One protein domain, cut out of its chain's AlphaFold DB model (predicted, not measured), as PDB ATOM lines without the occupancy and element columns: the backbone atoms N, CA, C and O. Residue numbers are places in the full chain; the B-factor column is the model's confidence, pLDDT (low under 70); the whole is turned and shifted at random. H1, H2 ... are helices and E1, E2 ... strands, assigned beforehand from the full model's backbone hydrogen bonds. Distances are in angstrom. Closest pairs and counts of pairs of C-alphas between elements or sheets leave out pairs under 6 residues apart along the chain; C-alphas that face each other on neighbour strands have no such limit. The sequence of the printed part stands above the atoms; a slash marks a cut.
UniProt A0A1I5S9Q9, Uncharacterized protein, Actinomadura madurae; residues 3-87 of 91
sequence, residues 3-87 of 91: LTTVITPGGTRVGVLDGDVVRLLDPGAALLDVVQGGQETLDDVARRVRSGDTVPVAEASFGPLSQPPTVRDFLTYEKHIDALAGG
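This is residues 3 to 87 of the 91 residues of an uncharacterized protein of Actinomadura madurae (UniProt A0A1I5S9Q9). A small curled sheet of four strands, E1 to E4, and a helical hairpin, H1 and H2, over one face of it make a compact body; from this body a long arm, residues 70 to 87, sticks out and ends with the small helix H3. The printed part has 85 residues, in the order E1 E2 E3 H1 H2 E4 H3. The sheet order is E1 - E2 - E3 - E4, all antiparallel, and the class is mixed, helices and strands. The whole is loose, with a radius of gyration of the C-alphas of 17.2 A, and spans 55 by 30 by 23 A.

E1 is residues 3 to 8, 15.7 A long, with C-alpha 3 at (146.561, 146.259, 164.692). E2 is residues 11 to 18, 21.1 A; E3 residues 21 to 24, 9.5 A; E4 residues 54 to 56, 6.7 A. H1 is residues 31 to 36, 8.8 A, and H2 residues 38 to 51, 21.4 A. H3 is residues 78 to 85, 10.4 A, with C-alpha 85 at (122.690, 117.872, 162.459).

E1, E2 and E3 form a meander, each strand the antiparallel neighbour of the one before; N 6 and O 13 are 2.9 A apart and N 16 and O 23 2.8 A, within hydrogen-bond range. E3 and E4 are antiparallel, with N 22 and O 55 2.8 A apart. H2 is on the sheet at a height of 10.3 A, and its closest C-alphas to E3 are those of Val 49 and Arg 23, 5.7 A. H1 stands up from the sheet; its closest C-alphas to E2 are those of Leu 31 and Val 14, 5.7 A. H1 and H2, a helical hairpin, touch through residues 41 to 45 of H2 alone, closest at the C-alphas of Val 34 and Thr 41, 5.9 A, at a steep tilt of 39 degrees, opposite ways. Every O i to N i+4 pair is within hydrogen-bond range in H1 and H3, and 8 of 10 in H2.

The C-alphas of Ser 51 and Gly 86 are the two farthest apart, 55.4 A. The printed part has no cut. The link from E4 to H3, 21 residues, is long; residues 61 to 62 in it pair antiparallel with residues 6 to 7 of E1. H3 is apart from E1, E2, E3, H1 and H2. Residues 86 to 87 have pLDDT under 70.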
ATOM      1  N   LEU A   3     145.213 146.716 165.023       96.38
ATOM      2  CA  LEU A   3     146.561 146.259 164.692       96.38
ATOM      3  C   LEU A   3     146.541 145.331 163.478       96.38
ATOM      4  O   LEU A   3     145.550 144.644 163.235       96.38
ATOM      5  N   THR A   4     147.640 145.308 162.735       97.19
ATOM      6  CA  THR A   4     147.826 144.450 161.565       97.19
ATOM      7  C   THR A   4     149.303 144.112 161.366       97.19
ATOM      8  O   THR A   4     150.173 144.697 162.015       97.19
ATOM      9  N   THR A   5     149.581 143.191 160.451       97.75
ATOM     10  CA  THR A   5     150.931 142.872 159.981       97.75
ATOM     11  C   THR A   5     151.036 143.268 158.516       97.75
ATOM     12  O   THR A   5     150.252 142.811 157.684       97.75
ATOM     13  N   VAL A   6     152.006 144.122 158.198       97.69
ATOM     14  CA  VAL A   6     152.286 144.586 156.835       97.69
ATOM     15  C   VAL A   6     153.573 143.940 156.343       97.69
ATOM     16  O   VAL A   6     154.589 143.935 157.038       97.69
ATOM     17  N   ILE A   7     153.527 143.388 155.137       97.12
ATOM     18  CA  ILE A   7     154.687 142.862 154.427       97.12
ATOM     19  C   ILE A   7     155.378 144.040 153.745       97.12
ATOM     20  O   ILE A   7     154.788 144.724 152.909       97.12
ATOM     21  N   THR A   8     156.640 144.271 154.093       94.75
ATOM     22  CA  THR A   8     157.491 145.291 153.468       94.75
ATOM     23  C   THR A   8     158.702 144.634 152.801       94.75
ATOM     24  O   THR A   8     159.012 143.480 153.115       94.75
ATOM     25  N   PRO A   9     159.445 145.339 151.926       92.94
ATOM     26  CA  PRO A   9     160.681 144.803 151.348       92.94
ATOM     27  C   PRO A   9     161.727 144.384 152.396       92.94
ATOM     28  O   PRO A   9     162.514 143.479 152.147       92.94
ATOM     29  N   GLY A  10     161.722 145.021 153.576       92.19
ATOM     30  CA  GLY A  10     162.611 144.703 154.699       92.19
ATOM     31  C   GLY A  10     162.088 143.617 155.645       92.19
ATOM     32  O   GLY A  10     162.668 143.421 156.709       92.19
ATOM     33  N   GLY A  11     160.989 142.939 155.297       93.31
ATOM     34  CA  GLY A  11     160.322 141.946 156.139       93.31
ATOM     35  C   GLY A  11     158.971 142.423 156.676       93.31
ATOM     36  O   GLY A  11     158.440 143.463 156.277       93.31
ATOM     37  N   THR A  12     158.374 141.636 157.568       95.06
ATOM     38  CA  THR A  12     157.088 141.973 158.184       95.06
ATOM     39  C   THR A  12     157.257 143.035 159.268       95.06
ATOM     40  O   THR A  12     158.201 143.007 160.055       95.06
ATOM     41  N   ARG A  13     156.320 143.983 159.320       96.38
ATOM     42  CA  ARG A  13     156.241 145.021 160.355       96.38
ATOM     43  C   ARG A  13     154.844 145.040 160.956       96.38
ATOM     44  O   ARG A  13     153.857 144.818 160.253       96.38
ATOM     45  N   VAL A  14     154.754 145.345 162.247       96.94
ATOM     46  CA  VAL A  14     153.466 145.635 162.887       96.94
ATOM     47  C   VAL A  14     152.979 146.998 162.410       96.94
ATOM     48  O   VAL A  14     153.754 147.951 162.314       96.94
ATOM     49  N   GLY A  15     151.687 147.087 162.118       96.50
ATOM     50  CA  GLY A  15     151.017 148.310 161.714       96.50
ATOM     51  C   GLY A  15     149.802 148.618 162.583       96.50
ATOM     52  O   GLY A  15     149.130 147.716 163.081       96.50
ATOM     53  N   VAL A  16     149.497 149.904 162.731       97.06
ATOM     54  CA  VAL A  16     148.258 150.417 163.318       97.06
ATOM     55  C   VAL A  16     147.444 151.065 162.210       97.06
ATOM     56  O   VAL A  16     147.911 151.997 161.560       97.06
ATOM     57  N   LEU A  17     146.221 150.584 162.002       96.62
ATOM     58  CA  LEU A  17     145.289 151.206 161.066       96.62
ATOM     59  C   LEU A  17     144.773 152.532 161.648       96.62
ATOM     60  O   LEU A  17     144.195 152.546 162.740       96.62
ATOM     61  N   ASP A  18     144.946 153.612 160.890       95.50
ATOM     62  CA  ASP A  18     144.523 154.976 161.202       95.50
ATOM     63  C   ASP A  18     143.872 155.598 159.958       95.50
ATOM     64  O   ASP A  18     144.552 156.063 159.047       95.50
ATOM     65  N   GLY A  19     142.541 155.541 159.879       95.62
ATOM     66  CA  GLY A  19     141.808 155.979 158.689       95.62
ATOM     67  C   GLY A  19     142.129 155.123 157.460       95.62
ATOM     68  O   GLY A  19     141.851 153.923 157.447       95.62
ATOM     69  N   ASP A  20     142.681 155.761 156.432       97.50
ATOM     70  CA  ASP A  20     143.087 155.185 155.148       97.50
ATOM     71  C   ASP A  20     144.593 154.887 155.066       97.50
ATOM     72  O   ASP A  20     145.082 154.471 154.014       97.50
ATOM     73  N   VAL A  21     145.324 155.038 156.175       97.88
ATOM     74  CA  VAL A  21     146.744 154.695 156.274       97.88
ATOM     75  C   VAL A  21     147.005 153.656 157.361       97.88
ATOM     76  O   VAL A  21     146.296 153.544 158.361       97.88
ATOM     77  N   VAL A  22     148.075 152.890 157.178       97.81
ATOM     78  CA  VAL A  22     148.664 152.031 158.201       97.81
ATOM     79  C   VAL A  22     149.957 152.680 158.679       97.81
ATOM     80  O   VAL A  22     150.892 152.860 157.900       97.81
ATOM     81  N   ARG A  23     150.017 153.025 159.966       97.50
ATOM     82  CA  ARG A  23     151.227 153.531 160.624       97.50
ATOM     83  C   ARG A  23     152.078 152.362 161.094       97.50
ATOM     84  O   ARG A  23     151.598 151.533 161.865       97.50
ATOM     85  N   LEU A  24     153.315 152.282 160.637       97.00
ATOM     86  CA  LEU A  24     154.213 151.166 160.900       97.00
ATOM     87  C   LEU A  24     155.066 151.424 162.142       97.00
ATOM     88  O   LEU A  24     155.617 152.509 162.327       97.00
ATOM     89  N   LEU A  25     155.214 150.398 162.975       95.69
ATOM     90  CA  LEU A  25     156.228 150.370 164.025       95.69
ATOM     91  C   LEU A  25     157.594 150.082 163.408       95.69
ATOM     92  O   LEU A  25     157.679 149.553 162.298       95.69
ATOM     93  N   ASP A  26     158.666 150.382 164.136       92.75
ATOM     94  CA  ASP A  26     160.019 149.971 163.751       92.75
ATOM     95  C   ASP A  26     160.094 148.452 163.488       92.75
ATOM     96  O   ASP A  26     159.351 147.677 164.102       92.75
ATOM     97  N   PRO A  27     160.978 148.000 162.580       92.25
ATOM     98  CA  PRO A  27     161.219 146.576 162.373       92.25
ATOM     99  C   PRO A  27     161.617 145.851 163.668       92.25
ATOM    100  O   PRO A  27     162.247 146.433 164.550       92.25
ATOM    101  N   GLY A  28     161.309 144.554 163.748       89.19
ATOM    102  CA  GLY A  28     161.804 143.662 164.806       89.19
ATOM    103  C   GLY A  28     160.779 143.240 165.860       89.19
ATOM    104  O   GLY A  28     161.056 142.306 166.603       89.19
ATOM    105  N   ALA A  29     159.597 143.859 165.904       89.81
ATOM    106  CA  ALA A  29     158.478 143.366 166.709       89.81
ATOM    107  C   ALA A  29     157.537 142.499 165.859       89.81
ATOM    108  O   ALA A  29     157.185 142.894 164.742       89.81
ATOM    109  N   ALA A  30     157.079 141.361 166.386       93.94
ATOM    110  CA  ALA A  30     155.940 140.639 165.831       93.94
ATOM    111  C   ALA A  30     154.638 141.090 166.508       93.94
ATOM    112  O   ALA A  30     154.623 141.519 167.662       93.94
ATOM    113  N   LEU A  31     153.504 140.953 165.811       95.69
ATOM    114  CA  LEU A  31     152.209 141.341 166.380       95.69
ATOM    115  C   LEU A  31     151.876 140.545 167.653       95.69
ATOM    116  O   LEU A  31     151.247 141.075 168.566       95.69
ATOM    117  N   LEU A  32     152.310 139.283 167.725       94.81
ATOM    118  CA  LEU A  32     152.099 138.452 168.907       94.81
ATOM    119  C   LEU A  32     152.814 139.020 170.141       94.81
ATOM    120  O   LEU A  32     152.206 139.039 171.207       94.81
ATOM    121  N   ASP A  33     154.038 139.534 169.989       93.75
ATOM    122  CA  ASP A  33     154.812 140.129 171.088       93.75
ATOM    123  C   ASP A  33     154.091 141.355 171.658       93.75
ATOM    124  O   ASP A  33     153.966 141.512 172.871       93.75
ATOM    125  N   VAL A  34     153.534 142.189 170.769       94.81
ATOM    126  CA  VAL A  34     152.740 143.368 171.144       94.81
ATOM    127  C   VAL A  34     151.514 142.968 171.963       94.81
ATOM    128  O   VAL A  34     151.221 143.587 172.983       94.81
ATOM    129  N   VAL A  35     150.795 141.927 171.530       94.12
ATOM    130  CA  VAL A  35     149.592 141.448 172.226       94.12
ATOM    131  C   VAL A  35     149.943 140.807 173.571       94.12
ATOM    132  O   VAL A  35     149.253 141.053 174.560       94.12
ATOM    133  N   GLN A  36     151.016 140.016 173.637       94.56
ATOM    134  CA  GLN A  36     151.465 139.368 174.873       94.56
ATOM    135  C   GLN A  36     151.973 140.367 175.915       94.56
ATOM    136  O   GLN A  36     151.777 140.149 177.109       94.56
ATOM    137  N   GLY A  37     152.563 141.479 175.475       95.12
ATOM    138  CA  GLY A  37     152.991 142.575 176.343       95.12
ATOM    139  C   GLY A  37     151.844 143.383 176.970       95.12
ATOM    140  O   GLY A  37     152.095 144.272 177.785       95.12
ATOM    141  N   GLY A  38     150.588 143.091 176.614       96.31
ATOM    142  CA  GLY A  38     149.399 143.656 177.249       96.31
ATOM    143  C   GLY A  38     149.271 145.177 177.107       96.31
ATOM    144  O   GLY A  38     149.770 145.784 176.160       96.31
ATOM    145  N   GLN A  39     148.560 145.803 178.052       96.44
ATOM    146  CA  GLN A  39     148.185 147.220 177.967       96.44
ATOM    147  C   GLN A  39     149.394 148.163 177.896       96.44
ATOM    148  O   GLN A  39     149.385 149.092 177.096       96.44
ATOM    149  N   GLU A  40     150.447 147.908 178.676       96.75
ATOM    150  CA  GLU A  40     151.651 148.748 178.685       96.75
ATOM    151  C   GLU A  40     152.314 148.796 177.303       96.75
ATOM    152  O   GLU A  40     152.653 149.868 176.798       96.75
ATOM    153  N   THR A  41     152.428 147.636 176.651       96.06
ATOM    154  CA  THR A  41     153.008 147.559 175.308       96.06
ATOM    155  C   THR A  41     152.097 148.229 174.284       96.06
ATOM    156  O   THR A  41     152.577 148.972 173.433       96.06
ATOM    157  N   LEU A  42     150.776 148.055 174.388       95.62
ATOM    158  CA  LEU A  42     149.816 148.747 173.521       95.62
ATOM    159  C   LEU A  42     149.899 150.277 173.652       95.62
ATOM    160  O   LEU A  42     149.818 150.979 172.640       95.62
ATOM    161  N   ASP A  43     150.099 150.797 174.863       95.56
ATOM    162  CA  ASP A  43     150.256 152.232 175.113       95.56
ATOM    163  C   ASP A  43     151.580 152.772 174.546       95.56
ATOM    164  O   ASP A  43     151.619 153.877 173.991       95.56
ATOM    165  N   ASP A  44     152.666 151.995 174.632       94.62
ATOM    166  CA  ASP A  44     153.939 152.331 173.985       94.62
ATOM    167  C   ASP A  44     153.812 152.350 172.457       94.62
ATOM    168  O   ASP A  44     154.214 153.319 171.804       94.62
ATOM    169  N   VAL A  45     153.150 151.340 171.886       95.06
ATOM    170  CA  VAL A  45     152.833 151.289 170.456       95.06
ATOM    171  C   VAL A  45     152.028 152.516 170.042       95.06
ATOM    172  O   VAL A  45     152.428 153.203 169.102       95.06
ATOM    173  N   ALA A  46     150.963 152.861 170.775       93.12
ATOM    174  CA  ALA A  46     150.148 154.052 170.514       93.12
ATOM    175  C   ALA A  46     150.988 155.336 170.447       93.12
ATOM    176  O   ALA A  46     150.666 156.263 169.697       93.12
ATOM    177  N   ARG A  47     152.043 155.413 171.268       93.88
ATOM    178  CA  ARG A  47     152.959 156.550 171.337       93.88
ATOM    179  C   ARG A  47     153.906 156.589 170.146       93.88
ATOM    180  O   ARG A  47     154.021 157.641 169.521       93.88
ATOM    181  N   ARG A  48     154.537 155.462 169.821       92.19
ATOM    182  CA  ARG A  48     155.583 155.360 168.794       92.19
ATOM    183  C   ARG A  48     155.054 155.475 167.371       92.19
ATOM    184  O   ARG A  48     155.672 156.142 166.549       92.19
ATOM    185  N   VAL A  49     153.882 154.909 167.078       92.50
ATOM    186  CA  VAL A  49     153.335 154.940 165.707       92.50
ATOM    187  C   VAL A  49     152.993 156.341 165.214       92.50
ATOM    188  O   VAL A  49     152.915 156.555 164.009       92.50
ATOM    189  N   ARG A  50     152.824 157.322 166.111       90.62
ATOM    190  CA  ARG A  50     152.553 158.718 165.728       90.62
ATOM    191  C   ARG A  50     153.674 159.345 164.902       90.62
ATOM    192  O   ARG A  50     153.395 160.236 164.110       90.62
ATOM    193  N   SER A  51     154.907 158.879 165.084       89.88
ATOM    194  CA  SER A  51     156.086 159.305 164.324       89.88
ATOM    195  C   SER A  51     156.596 158.236 163.353       89.88
ATOM    196  O   SER A  51     157.662 158.418 162.775       89.88
ATOM    197  N   GLY A  52     155.887 157.111 163.220       89.44
ATOM    198  CA  GLY A  52     156.288 156.004 162.356       89.44
ATOM    199  C   GLY A  52     155.962 156.248 160.884       89.44
ATOM    200  O   GLY A  52     155.135 157.101 160.548       89.44
ATOM    201  N   ASP A  53     156.589 155.452 160.018       95.50
ATOM    202  CA  ASP A  53     156.296 155.440 158.584       95.50
ATOM    203  C   ASP A  53     154.816 155.149 158.332       95.50
ATOM    204  O   ASP A  53     154.169 154.415 159.084       95.50
ATOM    205  N   THR A  54     154.281 155.667 157.233       97.06
ATOM    206  CA  THR A  54     152.893 155.425 156.834       97.06
ATOM    207  C   THR A  54     152.828 154.771 155.469       97.06
ATOM    208  O   THR A  54     153.535 155.186 154.554       97.06
ATOM    209  N   VAL A  55     151.926 153.806 155.318       97.69
ATOM    210  CA  VAL A  55     151.591 153.191 154.030       97.69
ATOM    211  C   VAL A  55     150.090 153.353 153.794       97.69
ATOM    212  O   VAL A  55     149.317 153.017 154.695       97.69
ATOM    213  N   PRO A  56     149.639 153.853 152.630       98.31
ATOM    214  CA  PRO A  56     148.220 153.862 152.292       98.31
ATOM    215  C   PRO A  56     147.636 152.447 152.352       98.31
ATOM    216  O   PRO A  56     148.245 151.499 151.866       98.31
ATOM    217  N   VAL A  57     146.437 152.280 152.909       98.25
ATOM    218  CA  VAL A  57     145.775 150.965 153.025       98.25
ATOM    219  C   VAL A  57     145.613 150.301 151.658       98.25
ATOM    220  O   VAL A  57     145.767 149.088 151.551       98.25
ATOM    221  N   ALA A  58     145.354 151.091 150.615       98.25
ATOM    222  CA  ALA A  58     145.228 150.607 149.241       98.25
ATOM    223  C   ALA A  58     146.545 150.058 148.655       98.25
ATOM    224  O   ALA A  58     146.511 149.277 147.710       98.25
ATOM    225  N   GLU A  59     147.689 150.456 149.212       97.94
ATOM    226  CA  GLU A  59     149.031 150.055 148.771       97.94
ATOM    227  C   GLU A  59     149.672 149.034 149.725       97.94
ATOM    228  O   GLU A  59     150.726 148.467 149.432       97.94
ATOM    229  N   ALA A  60     149.049 148.787 150.879       97.75
ATOM    230  CA  ALA A  60     149.570 147.884 151.887       97.75
ATOM    231  C   ALA A  60     149.420 146.419 151.453       97.75
ATOM    232  O   ALA A  60     148.329 145.934 151.155       97.75
ATOM    233  N   SER A  61     150.528 145.680 151.502       98.00
ATOM    234  CA  SER A  61     150.507 144.221 151.417       98.00
ATOM    235  C   SER A  61     150.315 143.643 152.817       98.00
ATOM    236  O   SER A  61     151.175 143.806 153.683       98.00
ATOM    237  N   PHE A  62     149.176 143.001 153.071       97.50
ATOM    238  CA  PHE A  62     148.853 142.448 154.386       97.50
ATOM    239  C   PHE A  62     149.346 141.007 154.528       97.50
ATOM    240  O   PHE A  62     149.122 140.168 153.657       97.50
ATOM    241  N   GLY A  63     150.005 140.724 155.649       95.12
ATOM    242  CA  GLY A  63     150.385 139.370 156.044       95.12
ATOM    243  C   GLY A  63     149.382 138.744 157.018       95.12
ATOM    244  O   GLY A  63     148.437 139.405 157.456       95.12
ATOM    245  N   PRO A  64     149.598 137.477 157.415       93.44
ATOM    246  CA  PRO A  64     148.898 136.891 158.554       93.44
ATOM    247  C   PRO A  64     149.045 137.787 159.789       93.44
ATOM    248  O   PRO A  64     150.135 138.297 160.047       93.44
ATOM    249  N   LEU A  65     147.965 137.968 160.558       90.94
ATOM    250  CA  LEU A  65     147.982 138.833 161.744       90.94
ATOM    251  C   LEU A  65     149.110 138.425 162.696       90.94
ATOM    252  O   LEU A  65     149.970 139.232 163.022       90.94
ATOM    253  N   SER A  66     149.150 137.160 163.095       91.25
ATOM    254  CA  SER A  66     150.192 136.610 163.955       91.25
ATOM    255  C   SER A  66     150.449 135.143 163.616       91.25
ATOM    256  O   SER A  66     149.713 134.531 162.841       91.25
ATOM    257  N   GLN A  67     151.499 134.576 164.209       90.56
ATOM    258  CA  GLN A  67     151.744 133.135 164.237       90.56
ATOM    259  C   GLN A  67     151.446 132.626 165.652       90.56
ATOM    260  O   GLN A  67     152.365 132.512 166.465       90.56
ATOM    261  N   PRO A  68     150.164 132.413 166.010       91.19
ATOM    262  CA  PRO A  68     149.826 131.940 167.342       91.19
ATOM    263  C   PRO A  68     150.386 130.525 167.551       91.19
ATOM    264  O   PRO A  68     150.373 129.720 166.619       91.19
ATOM    265  N   PRO A  69     150.820 130.177 168.775       91.75
ATOM    266  CA  PRO A  69     151.336 128.838 169.060       91.75
ATOM    267  C   PRO A  69     150.254 127.757 168.931       91.75
ATOM    268  O   PRO A  69     150.564 126.595 168.689       91.75
ATOM    269  N   THR A  70     148.979 128.129 169.097       94.50
ATOM    270  CA  THR A  70     147.830 127.228 168.959       94.50
ATOM    271  C   THR A  70     146.624 127.972 168.399       94.50
ATOM    272  O   THR A  70     146.380 129.114 168.790       94.50
ATOM    273  N   VAL A  71     145.817 127.294 167.584       94.19
ATOM    274  CA  VAL A  71     144.492 127.754 167.145       94.19
ATOM    275  C   VAL A  71     143.448 126.782 167.693       94.19
ATOM    276  O   VAL A  71     143.637 125.570 167.620       94.19
ATOM    277  N   ARG A  72     142.370 127.309 168.281       95.31
ATOM    278  CA  ARG A  72     141.225 126.525 168.763       95.31
ATOM    279  C   ARG A  72     139.966 127.080 168.124       95.31
ATOM    280  O   ARG A  72     139.699 128.269 168.269       95.31
ATOM    281  N   ASP A  73     139.232 126.216 167.442       93.94
ATOM    282  CA  ASP A  73     137.956 126.548 166.822       93.94
ATOM    283  C   ASP A  73     136.819 125.881 167.604       93.94
ATOM    284  O   ASP A  73     136.953 124.738 168.048       93.94
ATOM    285  N   PHE A  74     135.731 126.612 167.829       92.50
ATOM    286  CA  PHE A  74     134.635 126.195 168.700       92.50
ATOM    287  C   PHE A  74     133.298 126.296 167.967       92.50
ATOM    288  O   PHE A  74     132.992 127.303 167.333       92.50
ATOM    289  N   LEU A  75     132.445 125.287 168.150       92.50
ATOM    290  CA  LEU A  75     131.052 125.326 167.713       92.50
ATOM    291  C   LEU A  75     130.213 126.045 168.773       92.50
ATOM    292  O   LEU A  75     129.824 125.453 169.776       92.50
ATOM    293  N   THR A  76     129.973 127.340 168.576       93.75
ATOM    294  CA  THR A  76     129.317 128.202 169.580       93.75
ATOM    295  C   THR A  76     127.915 128.666 169.191       93.75
ATOM    296  O   THR A  76     127.232 129.288 170.000       93.75
ATOM    297  N   TYR A  77     127.465 128.360 167.972       93.31
ATOM    298  CA  TYR A  77     126.175 128.806 167.450       93.31
ATOM    299  C   TYR A  77     125.196 127.635 167.347       93.31
ATOM    300  O   TYR A  77     125.234 126.878 166.381       93.31
ATOM    301  N   GLU A  78     124.278 127.523 168.309       92.25
ATOM    302  CA  GLU A  78     123.293 126.429 168.400       92.25
ATOM    303  C   GLU A  78     122.511 126.228 167.094       92.25
ATOM    304  O   GLU A  78     122.529 125.142 166.529       92.25
ATOM    305  N   LYS A  79     121.952 127.302 166.516       90.75
ATOM    306  CA  LYS A  79     121.227 127.229 165.230       90.75
ATOM    307  C   LYS A  79     122.074 126.697 164.071       90.75
ATOM    308  O   LYS A  79     121.537 126.097 163.146       90.75
ATOM    309  N   HIS A  80     123.380 126.970 164.079       89.62
ATOM    310  CA  HIS A  80     124.293 126.462 163.056       89.62
ATOM    311  C   HIS A  80     124.527 124.958 163.242       89.62
ATOM    312  O   HIS A  80     124.510 124.213 162.267       89.62
ATOM    313  N   ILE A  81     124.673 124.513 164.491       91.12
ATOM    314  CA  ILE A  81     124.817 123.096 164.844       91.12
ATOM    315  C   ILE A  81     123.540 122.322 164.489       91.12
ATOM    316  O   ILE A  81     123.634 121.268 163.869       91.12
ATOM    317  N   ASP A  82     122.362 122.865 164.802       88.50
ATOM    318  CA  ASP A  82     121.071 122.244 164.479       88.50
ATOM    319  C   ASP A  82     120.897 122.043 162.967       88.50
ATOM    320  O   ASP A  82     120.457 120.984 162.517       88.50
ATOM    321  N   ALA A  83     121.289 123.040 162.165       86.94
ATOM    322  CA  ALA A  83     121.248 122.949 160.708       86.94
ATOM    323  C   ALA A  83     122.206 121.878 160.157       86.94
ATOM    324  O   ALA A  83     121.856 121.176 159.210       86.94
ATOM    325  N   LEU A  84     123.392 121.723 160.758       84.88
ATOM    326  CA  LEU A  84     124.345 120.671 160.393       84.88
ATOM    327  C   LEU A  84     123.842 119.276 160.793       84.88
ATOM    328  O   LEU A  84     124.014 118.328 160.035       84.88
ATOM    329  N   ALA A  85     123.203 119.147 161.958       80.69
ATOM    330  CA  ALA A  85     122.690 117.872 162.459       80.69
ATOM    331  C   ALA A  85     121.477 117.348 161.666       80.69
ATOM    332  O   ALA A  85     121.238 116.142 161.637       80.69
ATOM    333  N   GLY A  86     120.708 118.241 161.031       69.88
ATOM    334  CA  GLY A  86     119.551 117.896 160.198       69.88
ATOM    335  C   GLY A  86     119.868 117.586 158.728       69.88
ATOM    336  O   GLY A  86     118.973 117.156 158.002       69.88
ATOM    337  N   GLY A  87     121.106 117.809 158.276       62.31
ATOM    338  CA  GLY A  87     121.530 117.536 156.904       62.31
ATOM    339  C   GLY A  87     122.097 116.129 156.760       62.31
ATOM    340  O   GLY A  87     123.216 115.867 157.195       62.31
TER     341      GLY A  87